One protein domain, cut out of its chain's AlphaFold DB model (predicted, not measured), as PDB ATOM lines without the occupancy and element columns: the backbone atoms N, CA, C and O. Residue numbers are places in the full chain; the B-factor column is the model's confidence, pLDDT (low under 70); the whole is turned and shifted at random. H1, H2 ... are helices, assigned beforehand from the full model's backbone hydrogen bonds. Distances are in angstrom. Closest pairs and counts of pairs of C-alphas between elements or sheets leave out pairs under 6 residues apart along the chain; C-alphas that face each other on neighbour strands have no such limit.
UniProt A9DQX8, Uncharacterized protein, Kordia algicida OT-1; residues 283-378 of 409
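AT A GLANCE: This is residues 283 to 378 of the 409 residues of an uncharacterized protein of Kordia algicida OT-1 (UniProt A9DQX8). A long helix, H1, runs out towards one end of the domain, and H2 and H3 lead back in a loose zigzag, so that H3 sits beside the earlier part of H1, at residues 286 to 293. On the far side of H3 from H1, H4 and H5 fold into a helical hairpin. The printed part has 96 residues with five named helices, H1 to H5, and no named strand: the class is all helix. It is loose, with a radius of gyration of the C-alphas of 16.3 A and spans of 49 by 34 by 19 A.

HOW THE PARTS SIT: Start with H1, residues 283 to 303. H2, residues 313 to 329, with a kink of 25 degrees near residue 320, is close to H1 but not clearly touching; their closest C-alphas, Phe 300 and Phe 323, are 7.5 A apart. H3, residues 332 to 343, touches H1 at residues 286 to 293 alone, closest at C-alphas Val 286 and Ile 339, 5.4 A, at a shallow tilt of 26 degrees, opposite ways. H4, residues 348 to 358, forms a hairpin with H3 at a steep tilt of 42 degrees; C-alphas Leu 341 and Val 351 are closest, 6.3 A. H5, residues 367 to 375, forms a hairpin with H4 at 7 degrees, a shallow tilt; C-alphas Tyr 354 and Glu 371 are closest, 6.1 A. H1 and H4 are apart, for instance. Every O i to N i+4 pair is within hydrogen-bond range in H1, H3, H4 and H5, and 12 of 13 in H2.

IN THESE COORDINATES: Find C-alpha 283 at (301.485, 218.933, 255.782); from there H1 runs 30.1 A to C-alpha 303. H2 covers 24.4 A and H3 16.9 A, H4 15.7 A. H5 ends at C-alpha 375, (302.614, 229.711, 272.431), after 12.6 A.

THE WHOLE: The farthest C-alphas, Thr 312 and Ile 378, are 49.7 A apart. The printed part has no cut and no long link. Residues 309 to 314, of which 313 and 314 belong to H2, and 360 to 366 stand free. Mean pLDDT of the printed part is 73.6; 30 residues are under 70, among them 305 to 311 and 357 to 372.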
ATOM      1  N   LYS A 283     302.028 218.659 257.119       70.56
ATOM      2  CA  LYS A 283     301.485 218.933 255.782       70.56
ATOM      3  C   LYS A 283     300.173 218.198 255.533       70.56
ATOM      4  O   LYS A 283     299.152 218.828 255.287       70.56
ATOM      5  N   GLU A 284     300.202 216.876 255.685       76.44
ATOM      6  CA  GLU A 284     299.049 216.005 255.435       76.44
ATOM      7  C   GLU A 284     297.868 216.373 256.342       76.44
ATOM      8  O   GLU A 284     296.723 216.437 255.902       76.44
ATOM      9  N   LYS A 285     298.142 216.695 257.614       80.56
ATOM     10  CA  LYS A 285     297.114 217.126 258.571       80.56
ATOM     11  C   LYS A 285     296.464 218.441 258.156       80.56
ATOM     12  O   LYS A 285     295.245 218.562 258.226       80.56
ATOM     13  N   VAL A 286     297.267 219.422 257.742       78.94
ATOM     14  CA  VAL A 286     296.766 220.711 257.254       78.94
ATOM     15  C   VAL A 286     295.915 220.516 255.999       78.94
ATOM     16  O   VAL A 286     294.817 221.061 255.944       78.94
ATOM     17  N   GLU A 287     296.360 219.695 255.044       79.19
ATOM     18  CA  GLU A 287     295.614 219.391 253.814       79.19
ATOM     19  C   GLU A 287     294.256 218.732 254.107       79.19
ATOM     20  O   GLU A 287     293.238 219.155 253.561       79.19
ATOM     21  N   ILE A 288     294.209 217.752 255.018       85.19
ATOM     22  CA  ILE A 288     292.957 217.092 255.426       85.19
ATOM     23  C   ILE A 288     291.994 218.090 256.082       85.19
ATOM     24  O   ILE A 288     290.811 218.126 255.743       85.19
ATOM     25  N   LEU A 289     292.480 218.902 257.025       85.75
ATOM     26  CA  LEU A 289     291.648 219.896 257.708       85.75
ATOM     27  C   LEU A 289     291.142 220.966 256.726       85.75
ATOM     28  O   LEU A 289     289.995 221.393 256.836       85.75
ATOM     29  N   GLN A 290     291.959 221.367 255.748       80.62
ATOM     30  CA  GLN A 290     291.557 222.313 254.706       80.62
ATOM     31  C   GLN A 290     290.446 221.731 253.824       80.62
ATOM     32  O   GLN A 290     289.424 222.382 253.629       80.62
ATOM     33  N   GLN A 291     290.576 220.472 253.390       84.75
ATOM     34  CA  GLN A 291     289.526 219.784 252.626       84.75
ATOM     35  C   GLN A 291     288.197 219.724 253.389       84.75
ATOM     36  O   GLN A 291     287.136 219.887 252.788       84.75
ATOM     37  N   GLN A 292     288.229 219.526 254.711       87.69
ATOM     38  CA  GLN A 292     287.019 219.534 255.541       87.69
ATOM     39  C   GLN A 292     286.334 220.907 255.564       87.69
ATOM     40  O   GLN A 292     285.107 220.979 255.481       87.69
ATOM     41  N   VAL A 293     287.113 221.988 255.669       83.94
ATOM     42  CA  VAL A 293     286.596 223.366 255.643       83.94
ATOM     43  C   VAL A 293     286.015 223.696 254.265       83.94
ATOM     44  O   VAL A 293     284.892 224.197 254.173       83.94
ATOM     45  N   ASP A 294     286.735 223.355 253.195       81.00
ATOM     46  CA  ASP A 294     286.320 223.618 251.815       81.00
ATOM     47  C   ASP A 294     285.038 222.857 251.457       81.00
ATOM     48  O   ASP A 294     284.107 223.423 250.878       81.00
ATOM     49  N   GLU A 295     284.950 221.585 251.850       86.62
ATOM     50  CA  GLU A 295     283.761 220.765 251.633       86.62
ATOM     51  C   GLU A 295     282.563 221.299 252.433       86.62
ATOM     52  O   GLU A 295     281.459 221.381 251.891       86.62
ATOM     53  N   PHE A 296     282.765 221.752 253.677       87.44
ATOM     54  CA  PHE A 296     281.711 222.411 254.456       87.44
ATOM     55  C   PHE A 296     281.179 223.667 253.743       87.44
ATOM     56  O   PHE A 296     279.961 223.817 253.583       87.44
ATOM     57  N   HIS A 297     282.069 224.546 253.264       82.12
ATOM     58  CA  HIS A 297     281.676 225.737 252.504       82.12
ATOM     59  C   HIS A 297     280.904 225.352 251.236       82.12
ATOM     60  O   HIS A 297     279.794 225.840 251.001       82.12
ATOM     61  N   LYS A 298     281.445 224.421 250.445       82.06
ATOM     62  CA  LYS A 298     280.837 223.959 249.193       82.06
ATOM     63  C   LYS A 298     279.442 223.377 249.414       82.06
ATOM     64  O   LYS A 298     278.517 223.729 248.677       82.06
ATOM     65  N   GLN A 299     279.265 222.524 250.422       84.31
ATOM     66  CA  GLN A 299     277.974 221.913 250.743       84.31
ATOM     67  C   GLN A 299     276.930 222.954 251.140       84.31
ATOM     68  O   GLN A 299     275.791 222.875 250.674       84.31
ATOM     69  N   PHE A 300     277.307 223.942 251.957       84.12
ATOM     70  CA  PHE A 300     276.390 224.997 252.379       84.12
ATOM     71  C   PHE A 300     275.863 225.806 251.183       84.12
ATOM     72  O   PHE A 300     274.648 225.889 250.984       84.12
ATOM     73  N   PHE A 301     276.757 226.336 250.339       78.62
ATOM     74  CA  PHE A 301     276.355 227.173 249.202       78.62
ATOM     75  C   PHE A 301     275.636 226.375 248.103       78.62
ATOM     76  O   PHE A 301     274.632 226.843 247.564       78.62
ATOM     77  N   THR A 302     276.063 225.132 247.842       80.19
ATOM     78  CA  THR A 302     275.392 224.244 246.874       80.19
ATOM     79  C   THR A 302     273.967 223.912 247.320       80.19
ATOM     80  O   THR A 302     273.036 224.004 246.523       80.19
ATOM     81  N   LYS A 303     273.760 223.583 248.604       77.56
ATOM     82  CA  LYS A 303     272.432 223.252 249.150       77.56
ATOM     83  C   LYS A 303     271.455 224.428 249.085       77.56
ATOM     84  O   LYS A 303     270.250 224.212 248.987       77.56
ATOM     85  N   LYS A 304     271.959 225.660 249.138       75.94
ATOM     86  CA  LYS A 304     271.145 226.875 249.008       75.94
ATOM     87  C   LYS A 304     270.880 227.277 247.553       75.94
ATOM     88  O   LYS A 304     270.098 228.192 247.330       75.94
ATOM     89  N   GLY A 305     271.491 226.598 246.574       68.00
ATOM     90  CA  GLY A 305     271.378 226.949 245.156       68.00
ATOM     91  C   GLY A 305     272.040 228.287 244.809       68.00
ATOM     92  O   GLY A 305     271.677 228.909 243.814       68.00
ATOM     93  N   LEU A 306     272.980 228.747 245.640       66.12
ATOM     94  CA  LEU A 306     273.595 230.067 245.533       66.12
ATOM     95  C   LEU A 306     274.950 229.963 244.831       66.12
ATOM     96  O   LEU A 306     275.765 229.096 245.145       66.12
ATOM     97  N   VAL A 307     275.202 230.877 243.893       60.69
ATOM     98  CA  VAL A 307     276.499 231.016 243.219       60.69
ATOM     99  C   VAL A 307     277.233 232.207 243.828       60.69
ATOM    100  O   VAL A 307     276.720 233.329 243.815       60.69
ATOM    101  N   ILE A 308     278.435 231.962 244.354       50.47
ATOM    102  CA  ILE A 308     279.317 232.995 244.918       50.47
ATOM    103  C   ILE A 308     279.507 234.114 243.877       50.47
ATOM    104  O   ILE A 308     279.811 233.842 242.716       50.47
ATOM    105  N   GLY A 309     279.279 235.371 244.276       55.44
ATOM    106  CA  GLY A 309     279.425 236.551 243.412       55.44
ATOM    107  C   GLY A 309     278.198 236.944 242.575       55.44
ATOM    108  O   GLY A 309     278.268 237.934 241.853       55.44
ATOM    109  N   LYS A 310     277.070 236.220 242.667       66.06
ATOM    110  CA  LYS A 310     275.810 236.562 241.964       66.06
ATOM    111  C   LYS A 310     274.657 237.009 242.872       66.06
ATOM    112  O   LYS A 310     273.552 237.209 242.379       66.06
ATOM    113  N   MET A 311     274.892 237.143 244.175       67.69
ATOM    114  CA  MET A 311     273.862 237.535 245.147       67.69
ATOM    115  C   MET A 311     273.777 239.051 245.318       67.69
ATOM    116  O   MET A 311     274.785 239.753 245.226       67.69
ATOM    117  N   THR A 312     272.582 239.537 245.649       75.75
ATOM    118  CA  THR A 312     272.397 240.890 246.184       75.75
ATOM    119  C   THR A 312     272.938 240.993 247.617       75.75
ATOM    120  O   THR A 312     273.111 239.990 248.315       75.75
ATOM    121  N   PHE A 313     273.209 242.216 248.080       69.69
ATOM    122  CA  PHE A 313     273.714 242.460 249.436       69.69
ATOM    123  C   PHE A 313     272.758 241.950 250.530       69.69
ATOM    124  O   PHE A 313     273.205 241.369 251.520       69.69
ATOM    125  N   ASP A 314     271.447 242.105 250.335       74.50
ATOM    126  CA  ASP A 314     270.435 241.667 251.303       74.50
ATOM    127  C   ASP A 314     270.305 240.136 251.357       74.50
ATOM    128  O   ASP A 314     270.195 239.557 252.440       74.50
ATOM    129  N   GLU A 315     270.396 239.453 250.209       70.75
ATOM    130  CA  GLU A 315     270.460 237.983 250.148       70.75
ATOM    131  C   GLU A 315     271.720 237.451 250.832       70.75
ATOM    132  O   GLU A 315     271.642 236.500 251.611       70.75
ATOM    133  N   TYR A 316     272.867 238.096 250.596       71.88
ATOM    134  CA  TYR A 316     274.119 237.762 251.266       71.88
ATOM    135  C   TYR A 316     273.968 237.876 252.786       71.88
ATOM    136  O   TYR A 316     274.225 236.909 253.499       71.88
ATOM    137  N   LYS A 317     273.481 239.015 253.292       73.75
ATOM    138  CA  LYS A 317     273.328 239.244 254.734       73.75
ATOM    139  C   LYS A 317     272.435 238.191 255.403       73.75
ATOM    140  O   LYS A 317     272.824 237.635 256.426       73.75
ATOM    141  N   ASN A 318     271.294 237.864 254.796       75.62
ATOM    142  CA  ASN A 318     270.352 236.881 255.341       75.62
ATOM    143  C   ASN A 318     270.926 235.454 255.385       75.62
ATOM    144  O   ASN A 318     270.643 234.695 256.311       75.62
ATOM    145  N   VAL A 319     271.732 235.075 254.391       80.50
ATOM    146  CA  VAL A 319     272.362 233.747 254.317       80.50
ATOM    147  C   VAL A 319     273.571 233.649 255.251       80.50
ATOM    148  O   VAL A 319     273.845 232.574 255.791       80.50
ATOM    149  N   MET A 320     274.283 234.758 255.473       79.75
ATOM    150  CA  MET A 320     275.490 234.772 256.299       79.75
ATOM    151  C   MET A 320     275.209 234.534 257.782       79.75
ATOM    152  O   MET A 320     275.998 233.848 258.422       79.75
ATOM    153  N   ASP A 321     274.081 234.994 258.325       81.62
ATOM    154  CA  ASP A 321     273.725 234.697 259.722       81.62
ATOM    155  C   ASP A 321     273.528 233.183 259.945       81.62
ATOM    156  O   ASP A 321     274.039 232.602 260.909       81.62
ATOM    157  N   GLU A 322     272.852 232.506 259.009       84.75
ATOM    158  CA  GLU A 322     272.685 231.047 259.028       84.75
ATOM    159  C   GLU A 322     274.028 230.323 258.850       84.75
ATOM    160  O   GLU A 322     274.321 229.364 259.571       84.75
ATOM    161  N   PHE A 323     274.861 230.798 257.922       84.19
ATOM    162  CA  PHE A 323     276.197 230.263 257.679       84.19
ATOM    163  C   PHE A 323     277.080 230.342 258.927       84.19
ATOM    164  O   PHE A 323     277.680 229.342 259.319       84.19
ATOM    165  N   MET A 324     277.118 231.502 259.589       81.44
ATOM    166  CA  MET A 324     277.900 231.718 260.807       81.44
ATOM    167  C   MET A 324     277.408 230.831 261.957       81.44
ATOM    168  O   MET A 324     278.216 230.216 262.655       81.44
ATOM    169  N   SER A 325     276.089 230.679 262.108       84.56
ATOM    170  CA  SER A 325     275.497 229.761 263.090       84.56
ATOM    171  C   SER A 325     275.905 228.300 262.843       84.56
ATOM    172  O   SER A 325     276.301 227.583 263.768       84.56
ATOM    173  N   LEU A 326     275.890 227.853 261.581       85.62
ATOM    174  CA  LEU A 326     276.329 226.506 261.212       85.62
ATOM    175  C   LEU A 326     277.838 226.309 261.384       85.62
ATOM    176  O   LEU A 326     278.240 225.265 261.895       85.62
ATOM    177  N   ARG A 327     278.674 227.292 261.023       86.88
ATOM    178  CA  ARG A 327     280.132 227.236 261.246       86.88
ATOM    179  C   ARG A 327     280.452 226.974 262.709       86.88
ATOM    180  O   ARG A 327     281.204 226.045 263.010       86.88
ATOM    181  N   LYS A 328     279.809 227.720 263.609       83.06
ATOM    182  CA  LYS A 328     279.942 227.536 265.055       83.06
ATOM    183  C   LYS A 328     279.483 226.142 265.491       83.06
ATOM    184  O   LYS A 328     280.216 225.443 266.186       83.06
ATOM    185  N   LYS A 329     278.311 225.689 265.027       86.19
ATOM    186  CA  LYS A 329     277.771 224.352 265.342       86.19
ATOM    187  C   LYS A 329     278.700 223.209 264.910       86.19
ATOM    188  O   LYS A 329     278.794 222.206 265.611       86.19
ATOM    189  N   HIS A 330     279.364 223.352 263.768       84.88
ATOM    190  CA  HIS A 330     280.292 222.360 263.220       84.88
ATOM    191  C   HIS A 330     281.748 222.557 263.688       84.88
ATOM    192  O   HIS A 330     282.633 221.855 263.208       84.88
ATOM    193  N   ASN A 331     282.002 223.479 264.630       84.38
ATOM    194  CA  ASN A 331     283.336 223.833 265.131       84.38
ATOM    195  C   ASN A 331     284.334 224.174 264.004       84.38
ATOM    196  O   ASN A 331     285.530 223.891 264.110       84.38
ATOM    197  N   ILE A 332     283.845 224.788 262.919       85.81
ATOM    198  CA  ILE A 332     284.677 225.176 261.775       85.81
ATOM    199  C   ILE A 332     285.749 226.161 262.221       85.81
ATOM    200  O   ILE A 332     286.904 225.964 261.873       85.81
ATOM    201  N   ASP A 333     285.412 227.129 263.076       75.88
ATOM    202  CA  ASP A 333     286.369 228.108 263.607       75.88
ATOM    203  C   ASP A 333     287.508 227.446 264.412       75.88
ATOM    204  O   ASP A 333     288.662 227.877 264.346       75.88
ATOM    205  N   GLY A 334     287.225 226.349 265.127       78.69
ATOM    206  CA  GLY A 334     288.230 225.566 265.849       78.69
ATOM    207  C   GLY A 334     289.138 224.748 264.923       78.69
ATOM    208  O   GLY A 334     290.360 224.752 265.095       78.69
ATOM    209  N   THR A 335     288.561 224.080 263.917       81.75
ATOM    210  CA  THR A 335     289.292 223.360 262.849       81.75
ATOM    211  C   THR A 335     290.204 224.309 262.102       81.75
ATOM    212  O   THR A 335     291.390 224.055 261.894       81.75
ATOM    213  N   GLU A 336     289.649 225.463 261.778       74.88
ATOM    214  CA  GLU A 336     290.369 226.558 261.215       74.88
ATOM    215  C   GLU A 336     291.561 226.924 262.110       74.88
ATOM    216  O   GLU A 336     292.720 226.851 261.677       74.88
ATOM    217  N   LYS A 337     291.322 227.296 263.367       74.38
ATOM    218  CA  LYS A 337     292.377 227.675 264.316       74.38
ATOM    219  C   LYS A 337     293.502 226.628 264.394       74.38
ATOM    220  O   LYS A 337     294.675 227.002 264.405       74.38
ATOM    221  N   ARG A 338     293.164 225.333 264.340       80.56
ATOM    222  CA  ARG A 338     294.123 224.214 264.282       80.56
ATOM    223  C   ARG A 338     295.043 224.281 263.061       80.56
ATOM    224  O   ARG A 338     296.256 224.203 263.245       80.56
ATOM    225  N   ILE A 339     294.506 224.491 261.854       76.88
ATOM    226  CA  ILE A 339     295.299 224.659 260.614       76.88
ATOM    227  C   ILE A 339     296.386 225.727 260.807       76.88
ATOM    228  O   ILE A 339     297.564 225.485 260.540       76.88
ATOM    229  N   LYS A 340     296.004 226.889 261.355       72.12
ATOM    230  CA  LYS A 340     296.928 228.008 261.595       72.12
ATOM    231  C   LYS A 340     298.066 227.605 262.531       72.12
ATOM    232  O   LYS A 340     299.224 227.894 262.257       72.12
ATOM    233  N   LEU A 341     297.765 226.938 263.634       74.44
ATOM    234  CA  LEU A 341     298.774 226.590 264.637       74.44
ATOM    235  C   LEU A 341     299.723 225.492 264.155       74.44
ATOM    236  O   LEU A 341     300.930 225.577 264.389       74.44
ATOM    237  N   LEU A 342     299.195 224.501 263.434       75.12
ATOM    238  CA  LEU A 342     299.999 223.450 262.811       75.12
ATOM    239  C   LEU A 342     300.963 224.024 261.765       75.12
ATOM    240  O   LEU A 342     302.092 223.542 261.647       75.12
ATOM    241  N   SER A 343     300.575 225.107 261.081       68.56
ATOM    242  CA  SER A 343     301.450 225.828 260.146       68.56
ATOM    243  C   SER A 343     302.660 226.505 260.812       68.56
ATOM    244  O   SER A 343     303.652 226.774 260.143       68.56
ATOM    245  N   TYR A 344     302.613 226.752 262.128       69.00
ATOM    246  CA  TYR A 344     303.738 227.279 262.914       69.00
ATOM    247  C   TYR A 344     304.586 226.179 263.569       69.00
ATOM    248  O   TYR A 344     305.435 226.471 264.416       69.00
ATOM    249  N   ASN A 345     304.367 224.911 263.197       69.38
ATOM    250  CA  ASN A 345     305.059 223.751 263.761       69.38
ATOM    251  C   ASN A 345     304.908 223.654 265.295       69.38
ATOM    252  O   ASN A 345     305.876 223.407 266.023       69.38
ATOM    253  N   LEU A 346     303.692 223.888 265.799       73.31
ATOM    254  CA  LEU A 346     303.315 223.571 267.180       73.31
ATOM    255  C   LEU A 346     302.931 222.090 267.295       73.31
ATOM    256  O   LEU A 346     302.466 221.490 266.325       73.31
ATOM    257  N   ASN A 347     303.137 221.495 268.471       74.38
ATOM    258  CA  ASN A 347     302.703 220.120 268.737       74.38
ATOM    259  C   ASN A 347     301.201 220.061 269.091       74.38
ATOM    260  O   ASN A 347     300.611 221.074 269.463       74.38
ATOM    261  N   GLU A 348     300.577 218.882 268.995       76.00
ATOM    262  CA  GLU A 348     299.122 218.724 269.216       76.00
ATOM    263  C   GLU A 348     298.673 219.187 270.612       76.00
ATOM    264  O   GLU A 348     297.658 219.861 270.736       76.00
ATOM    265  N   GLU A 349     299.464 218.928 271.657       77.00
ATOM    266  CA  GLU A 349     299.130 219.334 273.031       77.00
ATOM    267  C   GLU A 349     299.074 220.867 273.186       77.00
ATOM    268  O   GLU A 349     298.251 221.414 273.921       77.00
ATOM    269  N   GLN A 350     299.962 221.595 272.505       74.62
ATOM    270  CA  GLN A 350     299.941 223.061 272.457       74.62
ATOM    271  C   GLN A 350     298.715 223.571 271.696       74.62
ATOM    272  O   GLN A 350     298.068 224.525 272.129       74.62
ATOM    273  N   VAL A 351     298.381 222.922 270.581       76.88
ATOM    274  CA  VAL A 351     297.234 223.285 269.744       76.88
ATOM    275  C   VAL A 351     295.913 223.078 270.487       76.88
ATOM    276  O   VAL A 351     295.073 223.979 270.511       76.88
ATOM    277  N   ASP A 352     295.744 221.928 271.141       77.44
ATOM    278  CA  ASP A 352     294.530 221.575 271.879       77.44
ATOM    279  C   ASP A 352     294.270 222.537 273.040       77.44
ATOM    280  O   ASP A 352     293.163 223.068 273.171       77.44
ATOM    281  N   ARG A 353     295.305 222.828 273.841       72.06
ATOM    282  CA  ARG A 353     295.209 223.790 274.951       72.06
ATOM    283  C   ARG A 353     294.763 225.168 274.471       72.06
ATOM    284  O   ARG A 353     293.901 225.794 275.080       72.06
ATOM    285  N   TYR A 354     295.314 225.620 273.351       71.06
ATOM    286  CA  TYR A 354     295.009 226.925 272.786       71.06
ATOM    287  C   TYR A 354     293.578 227.045 272.236       71.06
ATOM    288  O   TYR A 354     292.922 228.079 272.394       71.06
ATOM    289  N   ILE A 355     293.074 225.999 271.575       73.19
ATOM    290  CA  ILE A 355     291.691 225.973 271.076       73.19
ATOM    291  C   ILE A 355     290.703 225.962 272.251       73.19
ATOM    292  O   ILE A 355     289.695 226.664 272.202       73.19
ATOM    293  N   ALA A 356     291.015 225.234 273.328       71.31
ATOM    294  CA  ALA A 356     290.168 225.156 274.517       71.31
ATOM    295  C   ALA A 356     289.964 226.514 275.217       71.31
ATOM    296  O   ALA A 356     288.860 226.792 275.681       71.31
ATOM    297  N   ILE A 357     290.994 227.364 275.268       64.94
ATOM    298  CA  ILE A 357     290.899 228.711 275.862       64.94
ATOM    299  C   ILE A 357     289.993 229.617 275.027       64.94
ATOM    300  O   ILE A 357     289.116 230.287 275.553       64.94
ATOM    301  N   ASN A 358     290.145 229.585 273.706       63.41
ATOM    302  CA  ASN A 358     289.458 230.514 272.809       63.41
ATOM    303  C   ASN A 358     288.002 230.162 272.501       63.41
ATOM    304  O   ASN A 358     287.262 231.011 272.022       63.41
ATOM    305  N   ASN A 359     287.593 228.912 272.711       62.75
ATOM    306  CA  ASN A 359     286.202 228.504 272.507       62.75
ATOM    307  C   ASN A 359     285.289 228.888 273.685       62.75
ATOM    308  O   ASN A 359     284.073 228.729 273.587       62.75
ATOM    309  N   LYS A 360     285.841 229.399 274.792       59.22
ATOM    310  CA  LYS A 360     285.048 230.043 275.839       59.22
ATOM    311  C   LYS A 360     284.648 231.424 275.326       59.22
ATOM    312  O   LYS A 360     285.473 232.321 275.276       59.22
ATOM    313  N   GLU A 361     283.396 231.595 274.911       47.38
ATOM    314  CA  GLU A 361     282.887 232.830 274.282       47.38
ATOM    315  C   GLU A 361     282.894 234.082 275.185       47.38
ATOM    316  O   GLU A 361     282.518 235.164 274.743       47.38
ATOM    317  N   GLU A 362     283.365 233.967 276.427       47.44
ATOM    318  CA  GLU A 362     283.518 235.048 277.405       47.44
ATOM    319  C   GLU A 362     284.990 235.483 277.532       47.44
ATOM    320  O   GLU A 362     285.537 235.557 278.628       47.44
ATOM    321  N   ILE A 363     285.657 235.735 276.401       45.44
ATOM    322  CA  ILE A 363     287.087 236.080 276.391       45.44
ATOM    323  C   ILE A 363     287.297 237.476 276.994       45.44
ATOM    324  O   ILE A 363     286.886 238.491 276.420       45.44
ATOM    325  N   THR A 364     287.986 237.538 278.130       52.28
ATOM    326  CA  THR A 364     288.398 238.779 278.800       52.28
ATOM    327  C   THR A 364     289.870 239.097 278.504       52.28
ATOM    328  O   THR A 364     290.599 238.310 277.908       52.28
ATOM    329  N   ALA A 365     290.361 240.266 278.932       54.97
ATOM    330  CA  ALA A 365     291.765 240.665 278.744       54.97
ATOM    331  C   ALA A 365     292.796 239.739 279.437       54.97
ATOM    332  O   ALA A 365     293.998 239.914 279.226       54.97
ATOM    333  N   GLU A 366     292.339 238.812 280.284       58.00
ATOM    334  CA  GLU A 366     293.133 237.769 280.941       58.00
ATOM    335  C   GLU A 366     293.494 236.604 280.010       58.00
ATOM    336  O   GLU A 366     294.580 236.040 280.135       58.00
ATOM    337  N   ASP A 367     292.653 236.305 279.022       59.19
ATOM    338  CA  ASP A 367     292.834 235.152 278.135       59.19
ATOM    339  C   ASP A 367     293.937 235.377 277.086       59.19
ATOM    340  O   ASP A 367     294.613 234.429 276.684       59.19
ATOM    341  N   ASP A 368     294.218 236.640 276.724       65.75
ATOM    342  CA  ASP A 368     295.362 236.996 275.866       65.75
ATOM    343  C   ASP A 368     296.698 236.512 276.484       65.75
ATOM    344  O   ASP A 368     297.666 236.244 275.769       65.75
ATOM    345  N   PHE A 369     296.777 236.422 277.820       69.69
ATOM    346  CA  PHE A 369     297.969 235.936 278.521       69.69
ATOM    347  C   PHE A 369     298.109 234.413 278.432       69.69
ATOM    348  O   PHE A 369     299.215 233.933 278.191       69.69
ATOM    349  N   GLU A 370     297.028 233.645 278.615       67.62
ATOM    350  CA  GLU A 370     297.088 232.179 278.515       67.62
ATOM    351  C   GLU A 370     297.424 231.732 277.087       67.62
ATOM    352  O   GLU A 370     298.247 230.832 276.890       67.62
ATOM    353  N   GLU A 371     296.865 232.433 276.093       68.12
ATOM    354  CA  GLU A 371     297.244 232.319 274.685       68.12
ATOM    355  C   GLU A 371     298.747 232.562 274.508       68.12
ATOM    356  O   GLU A 371     299.467 231.667 274.061       68.12
ATOM    357  N   ALA A 372     299.256 233.723 274.924       67.06
ATOM    358  CA  ALA A 372     300.674 234.042 274.785       67.06
ATOM    359  C   ALA A 372     301.580 233.038 275.530       67.06
ATOM    360  O   ALA A 372     302.635 232.659 275.020       67.06
ATOM    361  N   LEU A 373     301.156 232.544 276.697       71.69
ATOM    362  CA  LEU A 373     301.887 231.561 277.495       71.69
ATOM    363  C   LEU A 373     302.044 230.219 276.771       71.69
ATOM    364  O   LEU A 373     303.167 229.738 276.629       71.69
ATOM    365  N   ILE A 374     300.961 229.619 276.275       67.06
ATOM    366  CA  ILE A 374     301.018 228.311 275.588       67.06
ATOM    367  C   ILE A 374     301.949 228.361 274.375       67.06
ATOM    368  O   ILE A 374     302.668 227.408 274.067       67.06
ATOM    369  N   LEU A 375     301.941 229.501 273.701       62.66
ATOM    370  CA  LEU A 375     302.614 229.711 272.431       62.66
ATOM    371  C   LEU A 375     304.074 230.126 272.593       62.66
ATOM    372  O   LEU A 375     304.883 229.950 271.682       62.66
ATOM    373  N   SER A 376     304.423 230.640 273.768       65.62
ATOM    374  CA  SER A 376     305.754 231.147 274.062       65.62
ATOM    375  C   SER A 376     306.839 230.057 274.099       65.62
ATOM    376  O   SER A 376     308.011 230.403 274.058       65.62
ATOM    377  N   LYS A 377     306.540 228.748 274.107       70.50
ATOM    378  CA  LYS A 377     307.576 227.687 274.216       70.50
ATOM    379  C   LYS A 377     308.578 227.963 275.363       70.50
ATOM    380  O   LYS A 377     309.782 227.796 275.183       70.50
ATOM    381  N   ILE A 378     308.086 228.461 276.505       74.62
ATOM    382  CA  ILE A 378     308.922 228.834 277.657       74.62
ATOM    383  C   ILE A 378     309.756 227.653 278.126       74.62
ATOM    384  O   ILE A 378     309.238 226.556 278.332       74.62
TER     385      ILE A 378